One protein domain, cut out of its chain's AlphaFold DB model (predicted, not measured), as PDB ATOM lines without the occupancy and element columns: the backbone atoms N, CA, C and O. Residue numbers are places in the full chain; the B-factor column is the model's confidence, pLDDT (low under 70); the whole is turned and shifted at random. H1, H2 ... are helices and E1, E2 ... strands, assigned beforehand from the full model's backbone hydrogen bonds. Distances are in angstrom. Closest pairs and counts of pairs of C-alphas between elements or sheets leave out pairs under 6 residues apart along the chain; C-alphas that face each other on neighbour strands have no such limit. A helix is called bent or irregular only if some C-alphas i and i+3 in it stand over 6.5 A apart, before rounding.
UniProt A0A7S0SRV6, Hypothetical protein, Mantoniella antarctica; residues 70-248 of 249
ATOM      1  N   GLY A  70     138.145 176.307 119.473       57.69
ATOM      2  CA  GLY A  70     137.066 177.265 119.298       57.69
ATOM      3  C   GLY A  70     135.721 176.541 119.284       57.69
ATOM      4  O   GLY A  70     135.526 175.552 118.585       57.69
ATOM      5  N   GLY A  71     134.763 177.021 120.067       64.62
ATOM      6  CA  GLY A  71     133.498 176.305 120.240       64.62
ATOM      7  C   GLY A  71     132.648 176.950 121.308       64.62
ATOM      8  O   GLY A  71     131.541 177.405 121.033       64.62
ATOM      9  N   LEU A  72     133.231 177.079 122.498       77.88
ATOM     10  CA  LEU A  72     132.600 177.749 123.622       77.88
ATOM     11  C   LEU A  72     132.198 179.184 123.241       77.88
ATOM     12  O   LEU A  72     132.986 179.926 122.656       77.88
ATOM     13  N   PHE A  73     130.951 179.543 123.545       78.50
ATOM     14  CA  PHE A  73     130.323 180.838 123.246       78.50
ATOM     15  C   PHE A  73     130.116 181.196 121.771       78.50
ATOM     16  O   PHE A  73     129.630 182.291 121.475       78.50
ATOM     17  N   ARG A  74     130.401 180.298 120.820       83.94
ATOM     18  CA  ARG A  74     129.937 180.530 119.448       83.94
ATOM     19  C   ARG A  74     128.401 180.582 119.424       83.94
ATOM     20  O   ARG A  74     127.768 179.874 120.207       83.94
ATOM     21  N   PRO A  75     127.771 181.364 118.528       86.56
ATOM     22  CA  PRO A  75     126.312 181.484 118.501       86.56
ATOM     23  C   PRO A  75     125.575 180.144 118.357       86.56
ATOM     24  O   PRO A  75     124.547 179.929 118.993       86.56
ATOM     25  N   ASP A  76     126.116 179.226 117.555       88.69
ATOM     26  CA  ASP A  76     125.596 177.869 117.378       88.69
ATOM     27  C   ASP A  76     125.761 177.011 118.638       88.69
ATOM     28  O   ASP A  76     124.841 176.279 119.012       88.69
ATOM     29  N   TRP A  77     126.894 177.145 119.329       92.12
ATOM     30  CA  TRP A  77     127.126 176.489 120.611       92.12
ATOM     31  C   TRP A  77     126.164 176.990 121.691       92.12
ATOM     32  O   TRP A  77     125.484 176.185 122.324       92.12
ATOM     33  N   LEU A  78     126.036 178.312 121.843       91.56
ATOM     34  CA  LEU A  78     125.120 178.951 122.794       91.56
ATOM     35  C   LEU A  78     123.673 178.522 122.548       91.56
ATOM     36  O   LEU A  78     122.970 178.151 123.485       91.56
ATOM     37  N   ALA A  79     123.241 178.505 121.285       92.12
ATOM     38  CA  ALA A  79     121.900 178.066 120.914       92.12
ATOM     39  C   ALA A  79     121.643 176.582 121.233       92.12
ATOM     40  O   ALA A  79     120.504 176.190 121.500       92.12
ATOM     41  N   ALA A  80     122.676 175.736 121.194       93.75
ATOM     42  CA  ALA A  80     122.560 174.339 121.590       93.75
ATOM     43  C   ALA A  80     122.539 174.185 123.119       93.75
ATOM     44  O   ALA A  80     121.650 173.510 123.634       93.75
ATOM     45  N   ALA A  81     123.469 174.832 123.829       92.81
ATOM     46  CA  ALA A  81     123.591 174.776 125.284       92.81
ATOM     47  C   ALA A  81     122.359 175.350 126.004       92.81
ATOM     48  O   ALA A  81     121.903 174.770 126.984       92.81
ATOM     49  N   ALA A  82     121.750 176.415 125.466       92.50
ATOM     50  CA  ALA A  82     120.542 177.039 126.017       92.50
ATOM     51  C   ALA A  82     119.346 176.076 126.149       92.50
ATOM     52  O   ALA A  82     118.427 176.338 126.912       92.50
ATOM     53  N   LYS A  83     119.352 174.941 125.437       92.44
ATOM     54  CA  LYS A  83     118.310 173.907 125.561       92.44
ATOM     55  C   LYS A  83     118.393 173.117 126.868       92.44
ATOM     56  O   LYS A  83     117.431 172.433 127.199       92.44
ATOM     57  N   CYS A  84     119.536 173.160 127.547       91.19
ATOM     58  CA  CYS A  84     119.732 172.545 128.855       91.19
ATOM     59  C   CYS A  84     119.624 173.556 130.003       91.19
ATOM     60  O   CYS A  84     119.701 173.136 131.149       91.19
ATOM     61  N   PHE A  85     119.496 174.853 129.704       90.62
ATOM     62  CA  PHE A  85     119.452 175.914 130.706       90.62
ATOM     63  C   PHE A  85     118.075 175.980 131.365       90.62
ATOM     64  O   PHE A  85     117.068 176.084 130.660       90.62
ATOM     65  N   ASP A  86     118.044 176.005 132.694       85.25
ATOM     66  CA  ASP A  86     116.852 176.326 133.471       85.25
ATOM     67  C   ASP A  86     117.179 177.443 134.471       85.25
ATOM     68  O   ASP A  86     118.075 177.320 135.298       85.25
ATOM     69  N   ALA A  87     116.447 178.557 134.405       83.44
ATOM     70  CA  ALA A  87     116.693 179.715 135.267       83.44
ATOM     71  C   ALA A  87     116.391 179.453 136.755       83.44
ATOM     72  O   ALA A  87     116.816 180.235 137.604       83.44
ATOM     73  N   HIS A  88     115.629 178.404 137.074       80.50
ATOM     74  CA  HIS A  88     115.300 178.040 138.457       80.50
ATOM     75  C   HIS A  88     116.395 177.203 139.119       80.50
ATOM     76  O   HIS A  88     116.382 177.014 140.337       80.50
ATOM     77  N   MET A  89     117.317 176.686 138.318       74.56
ATOM     78  CA  MET A  89     118.429 175.877 138.769       74.56
ATOM     79  C   MET A  89     119.613 176.824 139.059       74.56
ATOM     80  O   MET A  89     119.807 177.856 138.412       74.56
ATOM     81  N   GLY A  90     120.334 176.569 140.155       78.44
ATOM     82  CA  GLY A  90     121.393 177.471 140.635       78.44
ATOM     83  C   GLY A  90     122.772 177.191 140.030       78.44
ATOM     84  O   GLY A  90     123.647 178.064 140.036       78.44
ATOM     85  N   ALA A  91     122.970 175.976 139.521       85.25
ATOM     86  CA  ALA A  91     124.251 175.467 139.046       85.25
ATOM     87  C   ALA A  91     124.673 176.061 137.697       85.25
ATOM     88  O   ALA A  91     125.848 176.052 137.334       85.25
ATOM     89  N   GLU A  92     123.733 176.671 136.987       85.75
ATOM     90  CA  GLU A  92     123.879 177.312 135.690       85.75
ATOM     91  C   GLU A  92     124.984 178.368 135.703       85.75
ATOM     92  O   GLU A  92     125.734 178.514 134.733       85.75
ATOM     93  N   ASN A  93     125.135 179.054 136.838       87.25
ATOM     94  CA  ASN A  93     126.161 180.068 137.064       87.25
ATOM     95  C   ASN A  93     127.588 179.494 137.077       87.25
ATOM     96  O   ASN A  93     128.553 180.240 136.916       87.25
ATOM     97  N   LEU A  94     127.738 178.179 137.252       92.38
ATOM     98  CA  LEU A  94     129.032 177.507 137.348       92.38
ATOM     99  C   LEU A  94     129.523 176.925 136.024       92.38
ATOM    100  O   LEU A  94     130.677 176.512 135.962       92.38
ATOM    101  N   GLY A  95     128.726 176.926 134.949       92.00
ATOM    102  CA  GLY A  95     129.123 176.303 133.678       92.00
ATOM    103  C   GLY A  95     130.482 176.794 133.155       92.00
ATOM    104  O   GLY A  95     131.374 176.002 132.850       92.00
ATOM    105  N   THR A  96     130.695 178.110 133.124       90.81
ATOM    106  CA  THR A  96     131.960 178.705 132.657       90.81
ATOM    107  C   THR A  96     133.133 178.399 133.590       90.81
ATOM    108  O   THR A  96     134.237 178.116 133.117       90.81
ATOM    109  N   ALA A  97     132.892 178.400 134.904       93.19
ATOM    110  CA  ALA A  97     133.886 178.052 135.911       93.19
ATOM    111  C   ALA A  97     134.296 176.574 135.812       93.19
ATOM    112  O   ALA A  97     135.485 176.270 135.849       93.19
ATOM    113  N   LEU A  98     133.338 175.666 135.605       95.38
ATOM    114  CA  LEU A  98     133.581 174.236 135.413       95.38
ATOM    115  C   LEU A  98     134.368 173.967 134.133       95.38
ATOM    116  O   LEU A  98     135.338 173.212 134.165       95.38
ATOM    117  N   TYR A  99     134.027 174.638 133.028       94.44
ATOM    118  CA  TYR A  99     134.832 174.567 131.810       94.44
ATOM    119  C   TYR A  99     136.289 174.971 132.088       94.44
ATOM    120  O   TYR A  99     137.214 174.230 131.752       94.44
ATOM    121  N   ALA A 100     136.506 176.121 132.735       92.00
ATOM    122  CA  ALA A 100     137.845 176.610 133.049       92.00
ATOM    123  C   ALA A 100     138.608 175.652 133.978       92.00
ATOM    124  O   ALA A 100     139.777 175.355 133.728       92.00
ATOM    125  N   LEU A 101     137.935 175.118 135.001       95.19
ATOM    126  CA  LEU A 101     138.500 174.148 135.930       95.19
ATOM    127  C   LEU A 101     138.938 172.876 135.200       95.19
ATOM    128  O   LEU A 101     140.087 172.469 135.345       95.19
ATOM    129  N   CYS A 102     138.086 172.296 134.351       95.38
ATOM    130  CA  CYS A 102     138.434 171.110 133.567       95.38
ATOM    131  C   CYS A 102     139.567 171.380 132.565       95.38
ATOM    132  O   CYS A 102     140.416 170.518 132.342       95.38
ATOM    133  N   ARG A 103     139.629 172.568 131.952       91.81
ATOM    134  CA  ARG A 103     140.749 172.950 131.072       91.81
ATOM    135  C   ARG A 103     142.068 173.077 131.837       91.81
ATOM    136  O   ARG A 103     143.120 172.742 131.286       91.81
ATOM    137  N   PHE A 104     141.998 173.541 133.086       90.75
ATOM    138  CA  PHE A 104     143.142 173.718 133.975       90.75
ATOM    139  C   PHE A 104     143.654 172.388 134.542       90.75
ATOM    140  O   PHE A 104     144.837 172.085 134.402       90.75
ATOM    141  N   THR A 105     142.780 171.572 135.137       92.75
ATOM    142  CA  THR A 105     143.164 170.305 135.784       92.75
ATOM    143  C   THR A 105     143.302 169.144 134.804       92.75
ATOM    144  O   THR A 105     143.941 168.145 135.127       92.75
ATOM    145  N   LYS A 106     142.732 169.275 133.598       92.75
ATOM    146  CA  LYS A 106     142.724 168.262 132.536       92.75
ATOM    147  C   LYS A 106     142.302 166.882 133.051       92.75
ATOM    148  O   LYS A 106     143.055 165.926 132.856       92.75
ATOM    149  N   PRO A 107     141.117 166.731 133.676       93.69
ATOM    150  CA  PRO A 107     140.658 165.423 134.132       93.69
ATOM    151  C   PRO A 107     140.504 164.488 132.925       93.69
ATOM    152  O   PRO A 107     140.239 164.937 131.804       93.69
ATOM    153  N   GLY A 108     140.774 163.202 133.122       91.75
ATOM    154  CA  GLY A 108     140.510 162.145 132.149       91.75
ATOM    155  C   GLY A 108     139.094 161.624 132.313       91.75
ATOM    156  O   GLY A 108     138.365 161.535 131.333       91.75
ATOM    157  N   HIS A 109     138.682 161.377 133.553       93.06
ATOM    158  CA  HIS A 109     137.336 160.930 133.883       93.06
ATOM    159  C   HIS A 109     136.674 161.897 134.861       93.06
ATOM    160  O   HIS A 109     137.192 162.154 135.948       93.06
ATOM    161  N   VAL A 110     135.516 162.423 134.479       96.19
ATOM    162  CA  VAL A 110     134.662 163.239 135.346       96.19
ATOM    163  C   VAL A 110     133.404 162.441 135.648       96.19
ATOM    164  O   VAL A 110     132.787 161.916 134.724       96.19
ATOM    165  N   LEU A 111     133.024 162.348 136.919       95.62
ATOM    166  CA  LEU A 111     131.720 161.839 137.329       95.62
ATOM    167  C   LEU A 111     130.867 163.020 137.762       95.62
ATOM    168  O   LEU A 111     131.227 163.740 138.687       95.62
ATOM    169  N   GLU A 112     129.752 163.208 137.080       95.12
ATOM    170  CA  GLU A 112     128.730 164.185 137.406       95.12
ATOM    171  C   GLU A 112     127.490 163.460 137.911       95.12
ATOM    172  O   GLU A 112     127.019 162.512 137.280       95.12
ATOM    173  N   VAL A 113     126.963 163.913 139.042       92.81
ATOM    174  CA  VAL A 113     125.737 163.383 139.633       92.81
ATOM    175  C   VAL A 113     124.686 164.482 139.608       92.81
ATOM    176  O   VAL A 113     124.859 165.491 140.284       92.81
ATOM    177  N   GLY A 114     123.627 164.280 138.824       90.12
ATOM    178  CA  GLY A 114     122.710 165.337 138.389       90.12
ATOM    179  C   GLY A 114     123.181 165.954 137.072       90.12
ATOM    180  O   GLY A 114     124.076 166.789 137.049       90.12
ATOM    181  N   GLY A 115     122.620 165.502 135.949       90.19
ATOM    182  CA  GLY A 115     123.036 165.951 134.619       90.19
ATOM    183  C   GLY A 115     122.242 167.157 134.123       90.19
ATOM    184  O   GLY A 115     121.024 167.220 134.287       90.19
ATOM    185  N   GLY A 116     122.889 168.076 133.405       91.81
ATOM    186  CA  GLY A 116     122.181 169.232 132.866       91.81
ATOM    187  C   GLY A 116     123.033 170.242 132.107       91.81
ATOM    188  O   GLY A 116     123.840 169.899 131.241       91.81
ATOM    189  N   TYR A 117     122.786 171.528 132.361       93.44
ATOM    190  CA  TYR A 117     123.453 172.630 131.664       93.44
ATOM    191  C   TYR A 117     124.978 172.588 131.831       93.44
ATOM    192  O   TYR A 117     125.719 172.704 130.851       93.44
ATOM    193  N   THR A 118     125.435 172.356 133.058       94.75
ATOM    194  CA  THR A 118     126.837 172.207 133.474       94.75
ATOM    195  C   THR A 118     127.550 171.076 132.724       94.75
ATOM    196  O   THR A 118     128.669 171.287 132.237       94.75
ATOM    197  N   SER A 119     126.873 169.951 132.464       96.00
ATOM    198  CA  SER A 119     127.392 168.840 131.649       96.00
ATOM    199  C   SER A 119     127.915 169.288 130.281       96.00
ATOM    200  O   SER A 119     128.935 168.793 129.800       96.00
ATOM    201  N   VAL A 120     127.237 170.240 129.626       95.38
ATOM    202  CA  VAL A 120     127.611 170.709 128.278       95.38
ATOM    203  C   VAL A 120     128.967 171.424 128.298       95.38
ATOM    204  O   VAL A 120     129.767 171.270 127.371       95.38
ATOM    205  N   PHE A 121     129.253 172.166 129.368       95.56
ATOM    206  CA  PHE A 121     130.525 172.863 129.560       95.56
ATOM    207  C   PHE A 121     131.660 171.887 129.855       95.56
ATOM    208  O   PHE A 121     132.737 172.009 129.268       95.56
ATOM    209  N   ILE A 122     131.413 170.891 130.707       96.88
ATOM    210  CA  ILE A 122     132.404 169.857 131.016       96.88
ATOM    211  C   ILE A 122     132.743 169.052 129.753       96.88
ATOM    212  O   ILE A 122     133.919 168.883 129.433       96.88
ATOM    213  N   LEU A 123     131.740 168.632 128.971       96.25
ATOM    214  CA  LEU A 123     131.954 167.929 127.697       96.25
ATOM    215  C   LEU A 123     132.798 168.744 126.715       96.25
ATOM    216  O   LEU A 123     133.709 168.201 126.091       96.25
ATOM    217  N   GLN A 124     132.508 170.041 126.584       94.88
ATOM    218  CA  GLN A 124     133.285 170.923 125.719       94.88
ATOM    219  C   GLN A 124     134.741 171.014 126.198       94.88
ATOM    220  O   GLN A 124     135.657 170.904 125.387       94.88
ATOM    221  N   ALA A 125     134.968 171.137 127.510       94.94
ATOM    222  CA  ALA A 125     136.314 171.189 128.077       94.94
ATOM    223  C   ALA A 125     137.113 169.899 127.836       94.94
ATOM    224  O   ALA A 125     138.304 169.979 127.531       94.94
ATOM    225  N   LEU A 126     136.480 168.727 127.955       95.06
ATOM    226  CA  LEU A 126     137.110 167.434 127.671       95.06
ATOM    227  C   LEU A 126     137.490 167.307 126.190       95.06
ATOM    228  O   LEU A 126     138.630 166.960 125.888       95.06
ATOM    229  N   ALA A 127     136.580 167.669 125.283       93.38
ATOM    230  CA  ALA A 127     136.849 167.663 123.846       93.38
ATOM    231  C   ALA A 127     138.012 168.597 123.474       93.38
ATOM    232  O   ALA A 127     138.921 168.210 122.738       93.38
ATOM    233  N   ASP A 128     138.022 169.811 124.029       91.56
ATOM    234  CA  ASP A 128     139.100 170.776 123.810       91.56
ATOM    235  C   ASP A 128     140.423 170.312 124.443       91.56
ATOM    236  O   ASP A 128     141.489 170.519 123.865       91.56
ATOM    237  N   ASN A 129     140.390 169.649 125.606       91.94
ATOM    238  CA  ASN A 129     141.579 169.048 126.224       91.94
ATOM    239  C   ASN A 129     142.204 167.987 125.324       91.94
ATOM    240  O   ASN A 129     143.411 168.028 125.095       91.94
ATOM    241  N   ASP A 130     141.403 167.071 124.792       91.38
ATOM    242  CA  ASP A 130     141.919 166.006 123.937       91.38
ATOM    243  C   ASP A 130     142.480 166.559 122.626       91.38
ATOM    244  O   ASP A 130     143.559 166.149 122.191       91.38
ATOM    245  N   ALA A 131     141.801 167.539 122.027       88.56
ATOM    246  CA  ALA A 131     142.282 168.198 120.822       88.56
ATOM    247  C   ALA A 131     143.597 168.962 121.061       88.56
ATOM    248  O   ALA A 131     144.529 168.847 120.260       88.56
ATOM    249  N   GLU A 132     143.710 169.686 122.180       87.75
ATOM    250  CA  GLU A 132     144.944 170.364 122.591       87.75
ATOM    251  C   GLU A 132     146.092 169.368 122.776       87.75
ATOM    252  O   GLU A 132     147.181 169.566 122.232       87.75
ATOM    253  N   MET A 133     145.863 168.284 123.528       88.88
ATOM    254  CA  MET A 133     146.899 167.293 123.822       88.88
ATOM    255  C   MET A 133     147.345 166.561 122.555       88.88
ATOM    256  O   MET A 133     148.544 166.365 122.356       88.88
ATOM    257  N   ALA A 134     146.411 166.220 121.661       87.25
ATOM    258  CA  ALA A 134     146.731 165.640 120.361       87.25
ATOM    259  C   ALA A 134     147.555 166.606 119.494       87.25
ATOM    260  O   ALA A 134     148.567 166.212 118.909       87.25
ATOM    261  N   ALA A 135     147.168 167.885 119.448       84.50
ATOM    262  CA  ALA A 135     147.892 168.902 118.695       84.50
ATOM    263  C   ALA A 135     149.315 169.105 119.236       84.50
ATOM    264  O   ALA A 135     150.263 169.114 118.450       84.50
ATOM    265  N   LEU A 136     149.489 169.212 120.556       85.31
ATOM    266  CA  LEU A 136     150.803 169.349 121.193       85.31
ATOM    267  C   LEU A 136     151.674 168.101 120.991       85.31
ATOM    268  O   LEU A 136     152.866 168.225 120.711       85.31
ATOM    269  N   ALA A 137     151.092 166.899 121.054       84.56
ATOM    270  CA  ALA A 137     151.820 165.654 120.815       84.56
ATOM    271  C   ALA A 137     152.392 165.568 119.386       84.56
ATOM    272  O   ALA A 137     153.504 165.069 119.204       84.56
ATOM    273  N   VAL A 138     151.671 166.084 118.382       82.38
ATOM    274  CA  VAL A 138     152.127 166.142 116.978       82.38
ATOM    275  C   VAL A 138     153.090 167.308 116.738       82.38
ATOM    276  O   VAL A 138     154.077 167.177 116.013       82.38
ATOM    277  N   ALA A 139     152.791 168.470 117.315       72.31
ATOM    278  CA  ALA A 139     153.528 169.705 117.084       72.31
ATOM    279  C   ALA A 139     154.890 169.733 117.799       72.31
ATOM    280  O   ALA A 139     155.784 170.473 117.372       72.31
ATOM    281  N   GLY A 140     155.062 168.940 118.863       67.62
ATOM    282  CA  GLY A 140     156.230 169.011 119.734       67.62
ATOM    283  C   GLY A 140     156.320 170.390 120.394       67.62
ATOM    284  O   GLY A 140     155.343 170.885 120.942       67.62
ATOM    285  N   SER A 141     157.472 171.057 120.285       58.91
ATOM    286  CA  SER A 141     157.712 172.391 120.860       58.91
ATOM    287  C   SER A 141     157.140 173.568 120.049       58.91
ATOM    288  O   SER A 141     157.438 174.724 120.347       58.91
ATOM    289  N   LYS A 142     156.349 173.323 118.994       60.88
ATOM    290  CA  LYS A 142     155.818 174.406 118.150       60.88
ATOM    291  C   LYS A 142     154.664 175.141 118.835       60.88
ATOM    292  O   LYS A 142     153.754 174.539 119.388       60.88
ATOM    293  N   GLN A 143     154.658 176.460 118.678       61.56
ATOM    294  CA  GLN A 143     153.751 177.390 119.356       61.56
ATOM    295  C   GLN A 143     152.344 177.509 118.739       61.56
ATOM    296  O   GLN A 143     151.496 178.212 119.276       61.56
ATOM    297  N   ALA A 144     152.064 176.835 117.619       63.25
ATOM    298  CA  ALA A 144     150.786 176.956 116.908       63.25
ATOM    299  C   ALA A 144     149.534 176.592 117.748       63.25
ATOM    300  O   ALA A 144     148.544 177.312 117.630       63.25
ATOM    301  N   PRO A 145     149.551 175.568 118.631       61.50
ATOM    302  CA  PRO A 145     148.437 175.293 119.551       61.50
ATOM    303  C   PRO A 145     148.270 176.364 120.646       61.50
ATOM    304  O   PRO A 145     147.233 176.435 121.297       61.50
ATOM    305  N   MET A 146     149.287 177.210 120.830       66.50
ATOM    306  CA  MET A 146     149.407 178.225 121.879       66.50
ATOM    307  C   MET A 146     149.294 179.647 121.312       66.50
ATOM    308  O   MET A 146     149.994 180.565 121.752       66.50
ATOM    309  N   ALA A 147     148.445 179.836 120.298       61.97
ATOM    310  CA  ALA A 147     148.180 181.152 119.730       61.97
ATOM    311  C   ALA A 147     147.789 182.151 120.839       61.97
ATOM    312  O   ALA A 147     146.948 181.851 121.682       61.97
ATOM    313  N   GLY A 148     148.432 183.324 120.854       65.06
ATOM    314  CA  GLY A 148     148.261 184.347 121.897       65.06
ATOM    315  C   GLY A 148     149.353 184.363 122.975       65.06
ATOM    316  O   GLY A 148     149.466 185.349 123.697       65.06
ATOM    317  N   MET A 149     150.202 183.332 123.051       68.00
ATOM    318  CA  MET A 149     151.350 183.304 123.966       68.00
ATOM    319  C   MET A 149     152.584 184.001 123.374       68.00
ATOM    320  O   MET A 149     152.753 184.044 122.153       68.00
ATOM    321  N   ALA A 150     153.475 184.509 124.231       68.81
ATOM    322  CA  ALA A 150     154.730 185.138 123.815       68.81
ATOM    323  C   ALA A 150     155.680 184.138 123.134       68.81
ATOM    324  O   ALA A 150     155.739 182.962 123.496       68.81
ATOM    325  N   ALA A 151     156.412 184.588 122.111       69.50
ATOM    326  CA  ALA A 151     157.308 183.731 121.336       69.50
ATOM    327  C   ALA A 151     158.358 183.034 122.222       69.50
ATOM    328  O   ALA A 151     159.003 183.686 123.040       69.50
ATOM    329  N   GLY A 152     158.544 181.723 122.043       68.94
ATOM    330  CA  GLY A 152     159.561 180.952 122.775       68.94
ATOM    331  C   GLY A 152     159.205 180.596 124.225       68.94
ATOM    332  O   GLY A 152     160.037 180.018 124.920       68.94
ATOM    333  N   THR A 153     157.991 180.900 124.692       72.38
ATOM    334  CA  THR A 153     157.511 180.439 126.001       72.38
ATOM    335  C   THR A 153     157.260 178.930 125.982       72.38
ATOM    336  O   THR A 153     156.377 178.443 125.272       72.38
ATOM    337  N   GLU A 154     158.010 178.186 126.795       71.38
ATOM    338  CA  GLU A 154     157.730 176.776 127.065       71.38
ATOM    339  C   GLU A 154     156.515 176.680 127.996       71.38
ATOM    340  O   GLU A 154     156.589 176.993 129.182       71.38
ATOM    341  N   TRP A 155     155.364 176.322 127.427       74.31
ATOM    342  CA  TRP A 155     154.082 176.293 128.144       74.31
ATOM    343  C   TRP A 155     153.640 174.890 128.574       74.31
ATOM    344  O   TRP A 155     152.630 174.719 129.248       74.31
ATOM    345  N   HIS A 156     154.364 173.854 128.164       80.69
ATOM    346  CA  HIS A 156     153.971 172.476 128.416       80.69
ATOM    347  C   HIS A 156     155.178 171.632 128.794       80.69
ATOM    348  O   HIS A 156     156.300 171.894 128.375       80.69
ATOM    349  N   VAL A 157     154.916 170.568 129.545       84.75
ATOM    350  CA  VAL A 157     155.917 169.568 129.904       84.75
ATOM    351  C   VAL A 157     155.739 168.383 128.959       84.75
ATOM    352  O   VAL A 157     154.737 167.675 129.024       84.75
ATOM    353  N   GLY A 158     156.693 168.166 128.049       84.88
ATOM    354  CA  GLY A 158     156.588 167.145 126.994       84.88
ATOM    355  C   GLY A 158     156.204 165.733 127.482       84.88
ATOM    356  O   GLY A 158     155.341 165.106 126.865       84.88
ATOM    357  N   PRO A 159     156.802 165.205 128.571       87.69
ATOM    358  CA  PRO A 159     156.358 163.954 129.190       87.69
ATOM    359  C   PRO A 159     154.881 163.947 129.610       87.69
ATOM    360  O   PRO A 159     154.190 162.968 129.332       87.69
ATOM    361  N   GLU A 160     154.382 165.035 130.201       87.25
ATOM    362  CA  GLU A 160     152.979 165.146 130.619       87.25
ATOM    363  C   GLU A 160     152.032 165.207 129.424       87.25
ATOM    364  O   GLU A 160     151.013 164.525 129.426       87.25
ATOM    365  N   VAL A 161     152.393 165.929 128.359       88.56
ATOM    366  CA  VAL A 161     151.607 165.930 127.113       88.56
ATOM    367  C   VAL A 161     151.488 164.519 126.547       88.56
ATOM    368  O   VAL A 161     150.395 164.101 126.180       88.56
ATOM    369  N   ARG A 162     152.583 163.748 126.513       87.38
ATOM    370  CA  ARG A 162     152.539 162.355 126.039       87.38
ATOM    371  C   ARG A 162     151.682 161.468 126.936       87.38
ATOM    372  O   ARG A 162     150.931 160.648 126.418       87.38
ATOM    373  N   ARG A 163     151.776 161.639 128.258       87.88
ATOM    374  CA  ARG A 163     150.947 160.904 129.223       87.88
ATOM    375  C   ARG A 163     149.462 161.214 129.020       87.88
ATOM    376  O   ARG A 163     148.660 160.293 128.932       87.88
ATOM    377  N   LEU A 164     149.109 162.493 128.910       88.38
ATOM    378  CA  LEU A 164     147.729 162.945 128.741       88.38
ATOM    379  C   LEU A 164     147.161 162.598 127.361       88.38
ATOM    380  O   LEU A 164     146.022 162.165 127.282       88.38
ATOM    381  N   ALA A 165     147.945 162.709 126.288       87.31
ATOM    382  CA  ALA A 165     147.526 162.281 124.952       87.31
ATOM    383  C   ALA A 165     147.386 160.749 124.841       87.31
ATOM    384  O   ALA A 165     146.598 160.253 124.039       87.31
ATOM    385  N   GLY A 166     148.154 159.994 125.633       84.56
ATOM    386  CA  GLY A 166     148.162 158.530 125.627       84.56
ATOM    387  C   GLY A 166     147.088 157.864 126.493       84.56
ATOM    388  O   GLY A 166     146.917 156.653 126.388       84.56
ATOM    389  N   ARG A 167     146.363 158.613 127.336       82.38
ATOM    390  CA  ARG A 167     145.386 158.057 128.299       82.38
ATOM    391  C   ARG A 167     144.056 157.607 127.679       82.38
ATOM    392  O   ARG A 167     143.218 157.060 128.386       82.38
ATOM    393  N   GLY A 168     143.855 157.846 126.384       81.06
ATOM    394  CA  GLY A 168     142.537 157.778 125.753       81.06
ATOM    395  C   GLY A 168     141.772 159.098 125.887       81.06
ATOM    396  O   GLY A 168     142.223 160.022 126.563       81.06
ATOM    397  N   GLY A 169     140.645 159.207 125.182       89.12
ATOM    398  CA  GLY A 169     139.833 160.423 125.209       89.12
ATOM    399  C   GLY A 169     139.140 160.618 126.556       89.12
ATOM    400  O   GLY A 169     138.718 159.641 127.175       89.12
ATOM    401  N   GLY A 170     139.015 161.868 126.996       93.44
ATOM    402  CA  GLY A 170     138.336 162.223 128.233       93.44
ATOM    403  C   GLY A 170     136.861 161.816 128.223       93.44
ATOM    404  O   GLY A 170     136.198 161.872 127.185       93.44
ATOM    405  N   VAL A 171     136.337 161.417 129.380       95.81
ATOM    406  CA  VAL A 171     134.963 160.933 129.535       95.81
ATOM    407  C   VAL A 171     134.266 161.654 130.683       95.81
ATOM    408  O   VAL A 171     134.766 161.704 131.803       95.81
ATOM    409  N   LEU A 172     133.079 162.179 130.402       97.25
ATOM    410  CA  LEU A 172     132.095 162.593 131.388       97.25
ATOM    411  C   LEU A 172     131.087 161.458 131.581       97.25
ATOM    412  O   LEU A 172     130.321 161.126 130.671       97.25
ATOM    413  N   HIS A 173     131.080 160.891 132.778       95.88
ATOM    414  CA  HIS A 173     130.053 159.989 133.263       95.88
ATOM    415  C   HIS A 173     128.977 160.827 133.954       95.88
ATOM    416  O   HIS A 173     129.236 161.412 134.996       95.88
ATOM    417  N   VAL A 174     127.784 160.899 133.372       95.44
ATOM    418  CA  VAL A 174     126.624 161.576 133.961       95.44
ATOM    419  C   VAL A 174     125.733 160.525 134.597       95.44
ATOM    420  O   VAL A 174     125.305 159.595 133.913       95.44
ATOM    421  N   LEU A 175     125.452 160.677 135.882       93.62
ATOM    422  CA  LEU A 175     124.574 159.827 136.665       93.62
ATOM    423  C   LEU A 175     123.293 160.592 136.994       93.62
ATOM    424  O   LEU A 175     123.336 161.587 137.714       93.62
ATOM    425  N   ASP A 176     122.169 160.148 136.440       91.94
ATOM    426  CA  ASP A 176     120.873 160.811 136.613       91.94
ATOM    427  C   ASP A 176     119.751 159.786 136.448       91.94
ATOM    428  O   ASP A 176     119.769 159.002 135.501       91.94
ATOM    429  N   ASP A 177     118.762 159.772 137.334       89.50
ATOM    430  CA  ASP A 177     117.650 158.818 137.261       89.50
ATOM    431  C   ASP A 177     116.552 159.247 136.267       89.50
ATOM    432  O   ASP A 177     115.636 158.471 135.982       89.50
ATOM    433  N   LEU A 178     116.654 160.463 135.711       86.25
ATOM    434  CA  LEU A 178     115.694 161.099 134.809       86.25
ATOM    435  C   LEU A 178     114.267 161.196 135.381       86.25
ATOM    436  O   LEU A 178     113.317 161.395 134.618       86.25
ATOM    437  N   SER A 179     114.090 161.039 136.696       81.00
ATOM    438  CA  SER A 179     112.766 160.956 137.321       81.00
ATOM    439  C   SER A 179     112.115 162.329 137.512       81.00
ATOM    440  O   SER A 179     110.887 162.447 137.537       81.00
ATOM    441  N   HIS A 180     112.924 163.389 137.588       72.56
ATOM    442  CA  HIS A 180     112.447 164.760 137.721       72.56
ATOM    443  C   HIS A 180     111.922 165.324 136.391       72.56
ATOM    444  O   HIS A 180     112.619 165.342 135.380       72.56
ATOM    445  N   THR A 181     110.709 165.888 136.418       64.25
ATOM    446  CA  THR A 181     110.014 166.472 135.250       64.25
ATOM    447  C   THR A 181     110.807 167.572 134.533       64.25
ATOM    448  O   THR A 181     110.605 167.792 133.340       64.25
ATOM    449  N   TYR A 182     111.709 168.247 135.250       65.12
ATOM    450  CA  TYR A 182     112.577 169.310 134.730       65.12
ATOM    451  C   TYR A 182     114.018 168.844 134.471       65.12
ATOM    452  O   TYR A 182     114.875 169.667 134.167       65.12
ATOM    453  N   SER A 183     114.309 167.538 134.571       70.12
ATOM    454  CA  SER A 183     115.652 167.017 134.296       70.12
ATOM    455  C   SER A 183     116.042 167.305 132.846       70.12
ATOM    456  O   SER A 183     115.384 166.881 131.886       70.12
ATOM    457  N   THR A 184     117.149 168.027 132.677       76.50
ATOM    458  CA  THR A 184     117.729 168.321 131.366       76.50
ATOM    459  C   THR A 184     118.805 167.310 130.971       76.50
ATOM    460  O   THR A 184     119.247 167.326 129.821       76.50
ATOM    461  N   ALA A 185     119.149 166.341 131.829       76.75
ATOM    462  CA  ALA A 185     120.092 165.261 131.524       76.75
ATOM    463  C   ALA A 185     119.711 164.488 130.243       76.75
ATOM    464  O   ALA A 185     120.551 164.209 129.382       76.75
ATOM    465  N   GLY A 186     118.414 164.233 130.030       77.44
ATOM    466  CA  GLY A 186     117.908 163.616 128.795       77.44
ATOM    467  C   GLY A 186     118.085 164.488 127.537       77.44
ATOM    468  O   GLY A 186     118.074 163.983 126.407       77.44
ATOM    469  N   VAL A 187     118.263 165.800 127.709       90.06
ATOM    470  CA  VAL A 187     118.543 166.778 126.646       90.06
ATOM    471  C   VAL A 187     120.038 166.833 126.325       90.06
ATOM    472  O   VAL A 187     120.387 166.929 125.142       90.06
ATOM    473  N   VAL A 188     120.911 166.677 127.330       93.69
ATOM    474  CA  VAL A 188     122.380 166.732 127.193       93.69
ATOM    475  C   VAL A 188     122.871 165.839 126.062       93.69
ATOM    476  O   VAL A 188     123.628 166.293 125.207       93.69
ATOM    477  N   ARG A 189     122.378 164.598 125.954       93.62
ATOM    478  CA  ARG A 189     122.795 163.685 124.874       93.62
ATOM    479  C   ARG A 189     122.509 164.238 123.474       93.62
ATOM    480  O   ARG A 189     123.321 164.071 122.563       93.62
ATOM    481  N   ARG A 190     121.360 164.892 123.269       94.00
ATOM    482  CA  ARG A 190     121.016 165.505 121.972       94.00
ATOM    483  C   ARG A 190     121.884 166.730 121.690       94.00
ATOM    484  O   ARG A 190     122.311 166.918 120.547       94.00
ATOM    485  N   VAL A 191     122.158 167.538 122.712       95.12
ATOM    486  CA  VAL A 191     123.053 168.699 122.610       95.12
ATOM    487  C   VAL A 191     124.475 168.248 122.278       95.12
ATOM    488  O   VAL A 191     125.030 168.709 121.285       95.12
ATOM    489  N   ALA A 192     125.012 167.257 122.990       94.88
ATOM    490  CA  ALA A 192     126.337 166.692 122.746       94.88
ATOM    491  C   ALA A 192     126.491 166.145 121.317       94.88
ATOM    492  O   ALA A 192     127.504 166.389 120.664       94.88
ATOM    493  N   LYS A 193     125.464 165.471 120.780       94.75
ATOM    494  CA  LYS A 193     125.436 165.047 119.367       94.75
ATOM    495  C   LYS A 193     125.464 166.225 118.400       94.75
ATOM    496  O   LYS A 193     126.220 166.200 117.434       94.75
ATOM    497  N   THR A 194     124.659 167.255 118.664       94.38
ATOM    498  CA  THR A 194     124.595 168.471 117.832       94.38
ATOM    499  C   THR A 194     125.954 169.170 117.776       94.38
ATOM    500  O   THR A 194     126.396 169.575 116.705       94.38
ATOM    501  N   LEU A 195     126.635 169.241 118.919       92.44
ATOM    502  CA  LEU A 195     127.966 169.827 119.069       92.44
ATOM    503  C   LEU A 195     129.106 168.888 118.646       92.44
ATOM    504  O   LEU A 195     130.255 169.308 118.622       92.44
ATOM    505  N   LYS A 196     128.797 167.636 118.278       93.81
ATOM    506  CA  LYS A 196     129.762 166.589 117.891       93.81
ATOM    507  C   LYS A 196     130.772 166.226 118.990       93.81
ATOM    508  O   LYS A 196     131.883 165.807 118.689       93.81
ATOM    509  N   ILE A 197     130.353 166.323 120.250       94.12
ATOM    510  CA  ILE A 197     131.144 165.978 121.445       94.12
ATOM    511  C   ILE A 197     130.571 164.769 122.211       94.12
ATOM    512  O   ILE A 197     131.028 164.450 123.302       94.12
ATOM    513  N   GLU A 198     129.586 164.055 121.643       95.62
ATOM    514  CA  GLU A 198     128.965 162.860 122.258       95.62
ATOM    515  C   GLU A 198     129.979 161.762 122.610       95.62
ATOM    516  O   GLU A 198     129.757 161.015 123.556       95.62
ATOM    517  N   ALA A 199     131.099 161.657 121.887       95.25
ATOM    518  CA  ALA A 199     132.112 160.635 122.153       95.25
ATOM    519  C   ALA A 199     132.622 160.667 123.609       95.25
ATOM    520  O   ALA A 199     132.920 159.609 124.173       95.25
ATOM    521  N   HIS A 200     132.627 161.859 124.217       96.38
ATOM    522  CA  HIS A 200     133.029 162.104 125.601       96.38
ATOM    523  C   HIS A 200     131.914 161.836 126.623       96.38
ATOM    524  O   HIS A 200     132.176 161.899 127.813       96.38
ATOM    525  N   LEU A 201     130.676 161.547 126.213       96.69
ATOM    526  CA  LEU A 201     129.550 161.358 127.132       96.69
ATOM    527  C   LEU A 201     129.283 159.873 127.411       96.69
ATOM    528  O   LEU A 201     129.154 159.058 126.493       96.69
ATOM    529  N   ARG A 202     129.097 159.537 128.687       95.44
ATOM    530  CA  ARG A 202     128.481 158.291 129.157       95.44
ATOM    531  C   ARG A 202     127.344 158.647 130.104       95.44
ATOM    532  O   ARG A 202     127.589 159.180 131.174       95.44
ATOM    533  N   LEU A 203     126.103 158.394 129.689       94.31
ATOM    534  CA  LEU A 203     124.922 158.640 130.517       94.31
ATOM    535  C   LEU A 203     124.496 157.338 131.199       94.31
ATOM    536  O   LEU A 203     124.206 156.356 130.514       94.31
ATOM    537  N   HIS A 204     124.416 157.370 132.522       93.69
ATOM    538  CA  HIS A 204     124.010 156.277 133.393       93.69
ATOM    539  C   HIS A 204     122.649 156.611 133.996       93.69
ATOM    540  O   HIS A 204     122.549 157.484 134.854       93.69
ATOM    541  N   VAL A 205     121.602 155.930 133.523       93.06
ATOM    542  CA  VAL A 205     120.233 156.158 134.002       93.06
ATOM    543  C   VAL A 205     119.957 155.280 135.213       93.06
ATOM    544  O   VAL A 205     119.607 154.111 135.046       93.06
ATOM    545  N   ARG A 206     120.182 155.815 136.415       91.44
ATOM    546  CA  ARG A 206     120.000 155.102 137.690       91.44
ATOM    547  C   ARG A 206     120.012 156.059 138.882       91.44
ATOM    548  O   ARG A 206     120.455 157.198 138.754       91.44
ATOM    549  N   ASP A 207     119.575 155.562 140.033       89.81
ATOM    550  CA  ASP A 207     119.600 156.301 141.294       89.81
ATOM    551  C   ASP A 207     121.044 156.458 141.807       89.81
ATOM    552  O   ASP A 207     121.802 155.491 141.915       89.81
ATOM    553  N   ALA A 208     121.425 157.692 142.138       90.31
ATOM    554  CA  ALA A 208     122.738 158.018 142.673       90.31
ATOM    555  C   ALA A 208     123.011 157.398 144.056       90.31
ATOM    556  O   ALA A 208     124.172 157.218 144.424       90.31
ATOM    557  N   TRP A 209     121.982 157.035 144.823       89.88
ATOM    558  CA  TRP A 209     122.134 156.359 146.114       89.88
ATOM    559  C   TRP A 209     122.544 154.885 145.982       89.88
ATOM    560  O   TRP A 209     122.961 154.282 146.970       89.88
ATOM    561  N   GLU A 210     122.494 154.307 144.778       90.81
ATOM    562  CA  GLU A 210     123.021 152.961 144.502       90.81
ATOM    563  C   GLU A 210     124.555 152.921 144.389       90.81
ATOM    564  O   GLU A 210     125.135 151.841 144.259       90.81
ATOM    565  N   GLY A 211     125.208 154.085 144.445       88.62
ATOM    566  CA  GLY A 211     126.653 154.235 144.301       88.62
ATOM    567  C   GLY A 211     127.110 154.475 142.855       88.62
ATOM    568  O   GLY A 211     126.301 154.511 141.920       88.62
ATOM    569  N   PRO A 212     128.426 154.666 142.655       89.38
ATOM    570  CA  PRO A 212     128.997 154.977 141.351       89.38
ATOM    571  C   PRO A 212     128.816 153.826 140.339       89.38
ATOM    572  O   PRO A 212     128.789 152.650 140.710       89.38
ATOM    573  N   PRO A 213     128.735 154.136 139.031       89.56
ATOM    574  CA  PRO A 213     128.816 153.133 137.969       89.56
ATOM    575  C   PRO A 213     130.077 152.272 138.093       89.56
ATOM    576  O   PRO A 213     131.122 152.778 138.495       89.56
ATOM    577  N   GLU A 214     130.020 151.005 137.668       86.25
ATOM    578  CA  GLU A 214     131.169 150.084 137.762       86.25
ATOM    579  C   GLU A 214     132.433 150.664 137.103       86.25
ATOM    580  O   GLU A 214     133.518 150.612 137.675       86.25
ATOM    581  N   GLU A 215     132.284 151.316 135.948       84.12
ATOM    582  CA  GLU A 215     133.371 151.982 135.211       84.12
ATOM    583  C   GLU A 215     134.037 153.136 135.982       84.12
ATOM    584  O   GLU A 215     135.156 153.529 135.664       84.12
ATOM    585  N   CYS A 216     133.339 153.694 136.973       87.56
ATOM    586  CA  CYS A 216     133.808 154.764 137.853       87.56
ATOM    587  C   CYS A 216     134.328 154.235 139.198       87.56
ATOM    588  O   CYS A 216     134.767 155.026 140.033       87.56
ATOM    589  N   THR A 217     134.247 152.921 139.435       80.25
ATOM    590  CA  THR A 217     134.762 152.296 140.652       80.25
ATOM    591  C   THR A 217     136.160 151.756 140.439       80.25
ATOM    592  O   THR A 217     136.495 151.155 139.417       80.25
ATOM    593  N   ARG A 218     136.988 151.893 141.474       66.69
ATOM    594  CA  ARG A 218     138.283 151.229 141.503       66.69
ATOM    595  C   ARG A 218     138.071 149.741 141.766       66.69
ATOM    596  O   ARG A 218     137.771 149.343 142.890       66.69
ATOM    597  N   THR A 219     138.282 148.900 140.759       58.78
ATOM    598  CA  THR A 219     138.348 147.446 140.970       58.78
ATOM    599  C   THR A 219     139.464 147.102 141.960       58.78
ATOM    600  O   THR A 219     140.607 147.540 141.805       58.78
ATOM    601  N   ALA A 220     139.149 146.306 142.985       52.47
ATOM    602  CA  ALA A 220     140.141 145.811 143.935       52.47
ATOM    603  C   ALA A 220     141.232 145.018 143.190       52.47
ATOM    604  O   ALA A 220     140.936 144.040 142.506       52.47
ATOM    605  N   GLY A 221     142.490 145.455 143.305       54.34
ATOM    606  CA  GLY A 221     143.631 144.858 142.598       54.34
ATOM    607  C   GLY A 221     143.929 145.445 141.214       54.34
ATOM    608  O   GLY A 221     144.859 144.979 140.563       54.34
ATOM    609  N   ALA A 222     143.190 146.465 140.764       56.75
ATOM    610  CA  ALA A 222     143.531 147.188 139.545       56.75
ATOM    611  C   ALA A 222     144.760 148.087 139.741       56.75
ATOM    612  O   ALA A 222     144.948 148.690 140.806       56.75
ATOM    613  N   GLU A 223     145.577 148.184 138.689       53.28
ATOM    614  CA  GLU A 223     146.739 149.071 138.636       53.28
ATOM    615  C   GLU A 223     146.350 150.509 139.035       53.28
ATOM    616  O   GLU A 223     145.249 150.972 138.701       53.28
ATOM    617  N   PRO A 224     147.220 151.248 139.749       50.72
ATOM    618  CA  PRO A 224     146.988 152.656 140.050       50.72
ATOM    619  C   PRO A 224     146.649 153.448 138.777       50.72
ATOM    620  O   PRO A 224     147.488 153.589 137.893       50.72
ATOM    621  N   GLY A 225     145.416 153.959 138.686       51.31
ATOM    622  CA  GLY A 225     144.932 154.757 137.549       51.31
ATOM    623  C   GLY A 225     143.869 154.091 136.667       51.31
ATOM    624  O   GLY A 225     143.288 154.775 135.833       51.31
ATOM    625  N   ALA A 226     143.558 152.802 136.846       47.41
ATOM    626  CA  ALA A 226     142.453 152.156 136.132       47.41
ATOM    627  C   ALA A 226     141.112 152.353 136.875       47.41
ATOM    628  O   ALA A 226     140.999 151.987 138.046       47.41
ATOM    629  N   GLY A 227     140.107 152.925 136.196       54.56
ATOM    630  CA  GLY A 227     138.735 153.088 136.716       54.56
ATOM    631  C   GLY A 227     138.536 154.229 137.721       54.56
ATOM    632  O   GLY A 227     137.572 154.215 138.480       54.56
ATOM    633  N   LEU A 228     139.457 155.196 137.778       74.12
ATOM    634  CA  LEU A 228     139.378 156.311 138.721       74.12
ATOM    635  C   LEU A 228     138.761 157.543 138.069       74.12
ATOM    636  O   LEU A 228     139.221 158.017 137.036       74.12
ATOM    637  N   VAL A 229     137.741 158.072 138.733       87.19
ATOM    638  CA  VAL A 229     137.252 159.430 138.527       87.19
ATOM    639  C   VAL A 229     138.328 160.406 139.009       87.19
ATOM    640  O   VAL A 229     138.772 160.329 140.153       87.19
ATOM    641  N   ASP A 230     138.735 161.339 138.150       89.25
ATOM    642  CA  ASP A 230     139.686 162.405 138.485       89.25
ATOM    643  C   ASP A 230     138.987 163.626 139.102       89.25
ATOM    644  O   ASP A 230     139.610 164.444 139.778       89.25
ATOM    645  N   MET A 231     137.689 163.775 138.833       93.81
ATOM    646  CA  MET A 231     136.870 164.883 139.306       93.81
ATOM    647  C   MET A 231     135.430 164.425 139.538       93.81
ATOM    648  O   MET A 231     134.779 163.933 138.619       93.81
ATOM    649  N   LEU A 232     134.932 164.631 140.758       93.56
ATOM    650  CA  LEU A 232     133.533 164.428 141.123       93.56
ATOM    651  C   LEU A 232     132.816 165.785 141.152       93.56
ATOM    652  O   LEU A 232     133.229 166.690 141.877       93.56
ATOM    653  N   TRP A 233     131.748 165.913 140.370       93.94
ATOM    654  CA  TRP A 233     130.837 167.052 140.362       93.94
ATOM    655  C   TRP A 233     129.463 166.594 140.859       93.94
ATOM    656  O   TRP A 233     128.880 165.662 140.312       93.94
ATOM    657  N   VAL A 234     128.964 167.209 141.930       91.12
ATOM    658  CA  VAL A 234     127.677 166.845 142.537       91.12
ATOM    659  C   VAL A 234     126.732 168.021 142.374       91.12
ATOM    660  O   VAL A 234     126.895 169.047 143.032       91.12
ATOM    661  N   ASP A 235     125.759 167.849 141.489       82.56
ATOM    662  CA  ASP A 235     124.820 168.864 141.019       82.56
ATOM    663  C   ASP A 235     123.368 168.419 141.246       82.56
ATOM    664  O   ASP A 235     122.492 168.492 140.387       82.56
ATOM    665  N   PHE A 236     123.104 167.880 142.434       74.12
ATOM    666  CA  PHE A 236     121.750 167.593 142.887       74.12
ATOM    667  C   PHE A 236     121.636 167.885 144.384       74.12
ATOM    668  O   PHE A 236     122.627 167.847 145.116       74.12
ATOM    669  N   GLY A 237     120.431 168.259 144.830       69.75
ATOM    670  CA  GLY A 237     120.156 168.838 146.150       69.75
ATOM    671  C   GLY A 237     120.407 167.886 147.321       69.75
ATOM    672  O   GLY A 237     119.470 167.402 147.948       69.75
ATOM    673  N   ILE A 238     121.673 167.636 147.638       65.31
ATOM    674  CA  ILE A 238     122.073 166.647 148.636       65.31
ATOM    675  C   ILE A 238     122.080 167.197 150.062       65.31
ATOM    676  O   ILE A 238     121.913 166.449 151.025       65.31
ATOM    677  N   GLY A 239     122.215 168.522 150.190       74.31
ATOM    678  CA  GLY A 239     122.062 169.274 151.432       74.31
ATOM    679  C   GLY A 239     122.743 168.611 152.630       74.31
ATOM    680  O   GLY A 239     123.939 168.326 152.616       74.31
ATOM    681  N   ALA A 240     121.956 168.331 153.670       76.44
ATOM    682  CA  ALA A 240     122.432 167.745 154.923       76.44
ATOM    683  C   ALA A 240     122.925 166.285 154.813       76.44
ATOM    684  O   ALA A 240     123.496 165.773 155.772       76.44
ATOM    685  N   ARG A 241     122.716 165.606 153.677       85.88
ATOM    686  CA  ARG A 241     123.091 164.196 153.466       85.88
ATOM    687  C   ARG A 241     124.365 164.023 152.636       85.88
ATOM    688  O   ARG A 241     124.662 162.910 152.213       85.88
ATOM    689  N   LEU A 242     125.140 165.092 152.421       85.56
ATOM    690  CA  LEU A 242     126.399 165.018 151.671       85.56
ATOM    691  C   LEU A 242     127.364 163.977 152.260       85.56
ATOM    692  O   LEU A 242     127.965 163.212 151.516       85.56
ATOM    693  N   GLU A 243     127.494 163.907 153.588       85.44
ATOM    694  CA  GLU A 243     128.388 162.936 154.230       85.44
ATOM    695  C   GLU A 243     127.944 161.489 153.978       85.44
ATOM    696  O   GLU A 243     128.768 160.633 153.670       85.44
ATOM    697  N   GLU A 244     126.644 161.212 154.091       87.31
ATOM    698  CA  GLU A 244     126.077 159.889 153.815       87.31
ATOM    699  C   GLU A 244     126.350 159.474 152.368       87.31
ATOM    700  O   GLU A 244     126.783 158.353 152.116       87.31
ATOM    701  N   PHE A 245     126.157 160.403 151.436       88.00
ATOM    702  CA  PHE A 245     126.404 160.171 150.025       88.00
ATOM    703  C   PHE A 245     127.869 159.878 149.719       88.00
ATOM    704  O   PHE A 245     128.172 158.883 149.068       88.00
ATOM    705  N   LEU A 246     128.789 160.695 150.240       86.88
ATOM    706  CA  LEU A 246     130.223 160.525 150.004       86.88
ATOM    707  C   LEU A 246     130.786 159.232 150.608       86.88
ATOM    708  O   LEU A 246     131.866 158.813 150.223       86.88
ATOM    709  N   ARG A 247     130.082 158.562 151.531       86.69
ATOM    710  CA  ARG A 247     130.486 157.221 151.993       86.69
ATOM    711  C   ARG A 247     130.243 156.130 150.947       86.69
ATOM    712  O   ARG A 247     130.807 155.046 151.083       86.69
ATOM    713  N   GLY A 248     129.386 156.387 149.960       81.94
ATOM    714  CA  GLY A 248     129.071 155.457 148.878       81.94
ATOM    715  C   GLY A 248     129.919 155.628 147.614       81.94
ATOM    716  O   GLY A 248     129.779 154.799 146.717       81.94
TER     717      GLY A 248
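This is residues 70 to 248 of the 249 residues of the protein "Hypothetical protein" of Mantoniella antarctica (UniProt A0A7S0SRV6). What shape does the domain have? A small sheet of four strands makes a wall, H3 and H5 cover one of its faces, and H2 runs beside H3 and only grazes the sheet. H1 packs on H5 and H4 packs on H3, both off the sheet, while H6 touches no helix. What is it built of? The printed part has 179 residues, with six named helices and four named strands in the order H1, H2, E1, H3, H4, E2, H5, E3, E4, H6, and its class is mixed, helices and strands. The sheet's order is E3, E2, E1, E4, all parallel. The whole is compact, with a radius of gyration of the C-alphas of 17.2 A and spans of 51 by 47 by 27 A.

How do the strands stand in the sheet? E3, residues 201 to 205, and E4, residues 231 to 234, are the edge strands, and E2, residues 171 to 176, and E1, residues 109 to 113, are inner strands. The directions of E3 and E2 differ by 21 degrees, those of E2 and E1 by 14 degrees, and those of E1 and E4 by 9 degrees. Within hydrogen-bond range are, for instance, N 202 and O 172 of E3 and E2, N 112 and O 173 of E1 and E2, and N 233 and O 111 of E4 and E1, each 2.8 A apart. Which helices are on one face? H3, residues 117 to 139, lies over E2 at a height over the sheet of 9.3 A and runs along the strands, at 3 degrees to E2 on the local plane; it is only just not over E1, on which 2 of its C-alphas fall. On the same face H5, residues 185 to 194, has a height of 9.9 A, runs along the strands at 23 degrees to E3 on the local plane, and lies over E3 and only just over E2, with 3 C-alphas; this is two layers, helices on one face of a sheet. With H4, residues 158 to 166, there are two strand-helix-strand units, parallel neighbour strands with helices between, E1, H3, H4, E2 and E2, H5, E3, each with a right-handed crossover. Which helix is the hub? H3 touches H2, residues 91 to 105, the same way at a shallow tilt of 19 degrees, closest at the C-alphas of Gly 95 and Thr 118, 4.7 A. With its residues 130 to 137 alone it touches H4, opposite ways at a steep tilt of 57 degrees, closest at the C-alphas of Met 133 and Ala 165, 5.2 A. H3, H5 and H1, residues 75 to 84, form a bundle of three helices: H1 and H5 touch, closest at the C-alphas of Ala 80 and Val 191, 5.8 A; H3 and H5 touch, closest at those of Val 120 and Val 188, 6.7 A; H1 and H3 touch only at their ends, closest at those of Cys 84 and Tyr 117, 4.7 A. How well do the helix backbones close? In H4 every O i to N i+4 pair is within hydrogen-bond range; the counts are 4 of 6 in H1, 8 of 11 in H2, 18 of 19 in H3, 4 of 6 in H5, and 2 of 4 in H6, residues 239 to 246.

Where do the elements begin and end? H1 begins at C-alpha 75, (126.312, 181.484, 118.501), H3 at C-alpha 117, (123.453, 172.630, 131.664), and H6 ends at C-alpha 246, (130.223, 160.525, 150.004). Which are long? From first to last C-alpha H3 measures 33.6 A, H2 19.9 A and E2 15.8 A. Which helices are irregular? H2 and H6 are, with C-alphas 93 and 96 7.4 A apart and C-alphas 240 and 243 7.7 A apart.

How far does it reach? The two C-alphas farthest apart, those of Gly 152 and Thr 181, are 53.1 A apart, and the printed part has no cut. Which links are long? Those from H3 to H4, residues 140 to 157, and from E3 to E4, residues 206 to 230, are long. Where is confidence low? The mean pLDDT of the printed part is 84.3, and residues 70 to 71, 140 to 152, 181 to 182, 218 to 227 and 237 to 238 are under 70.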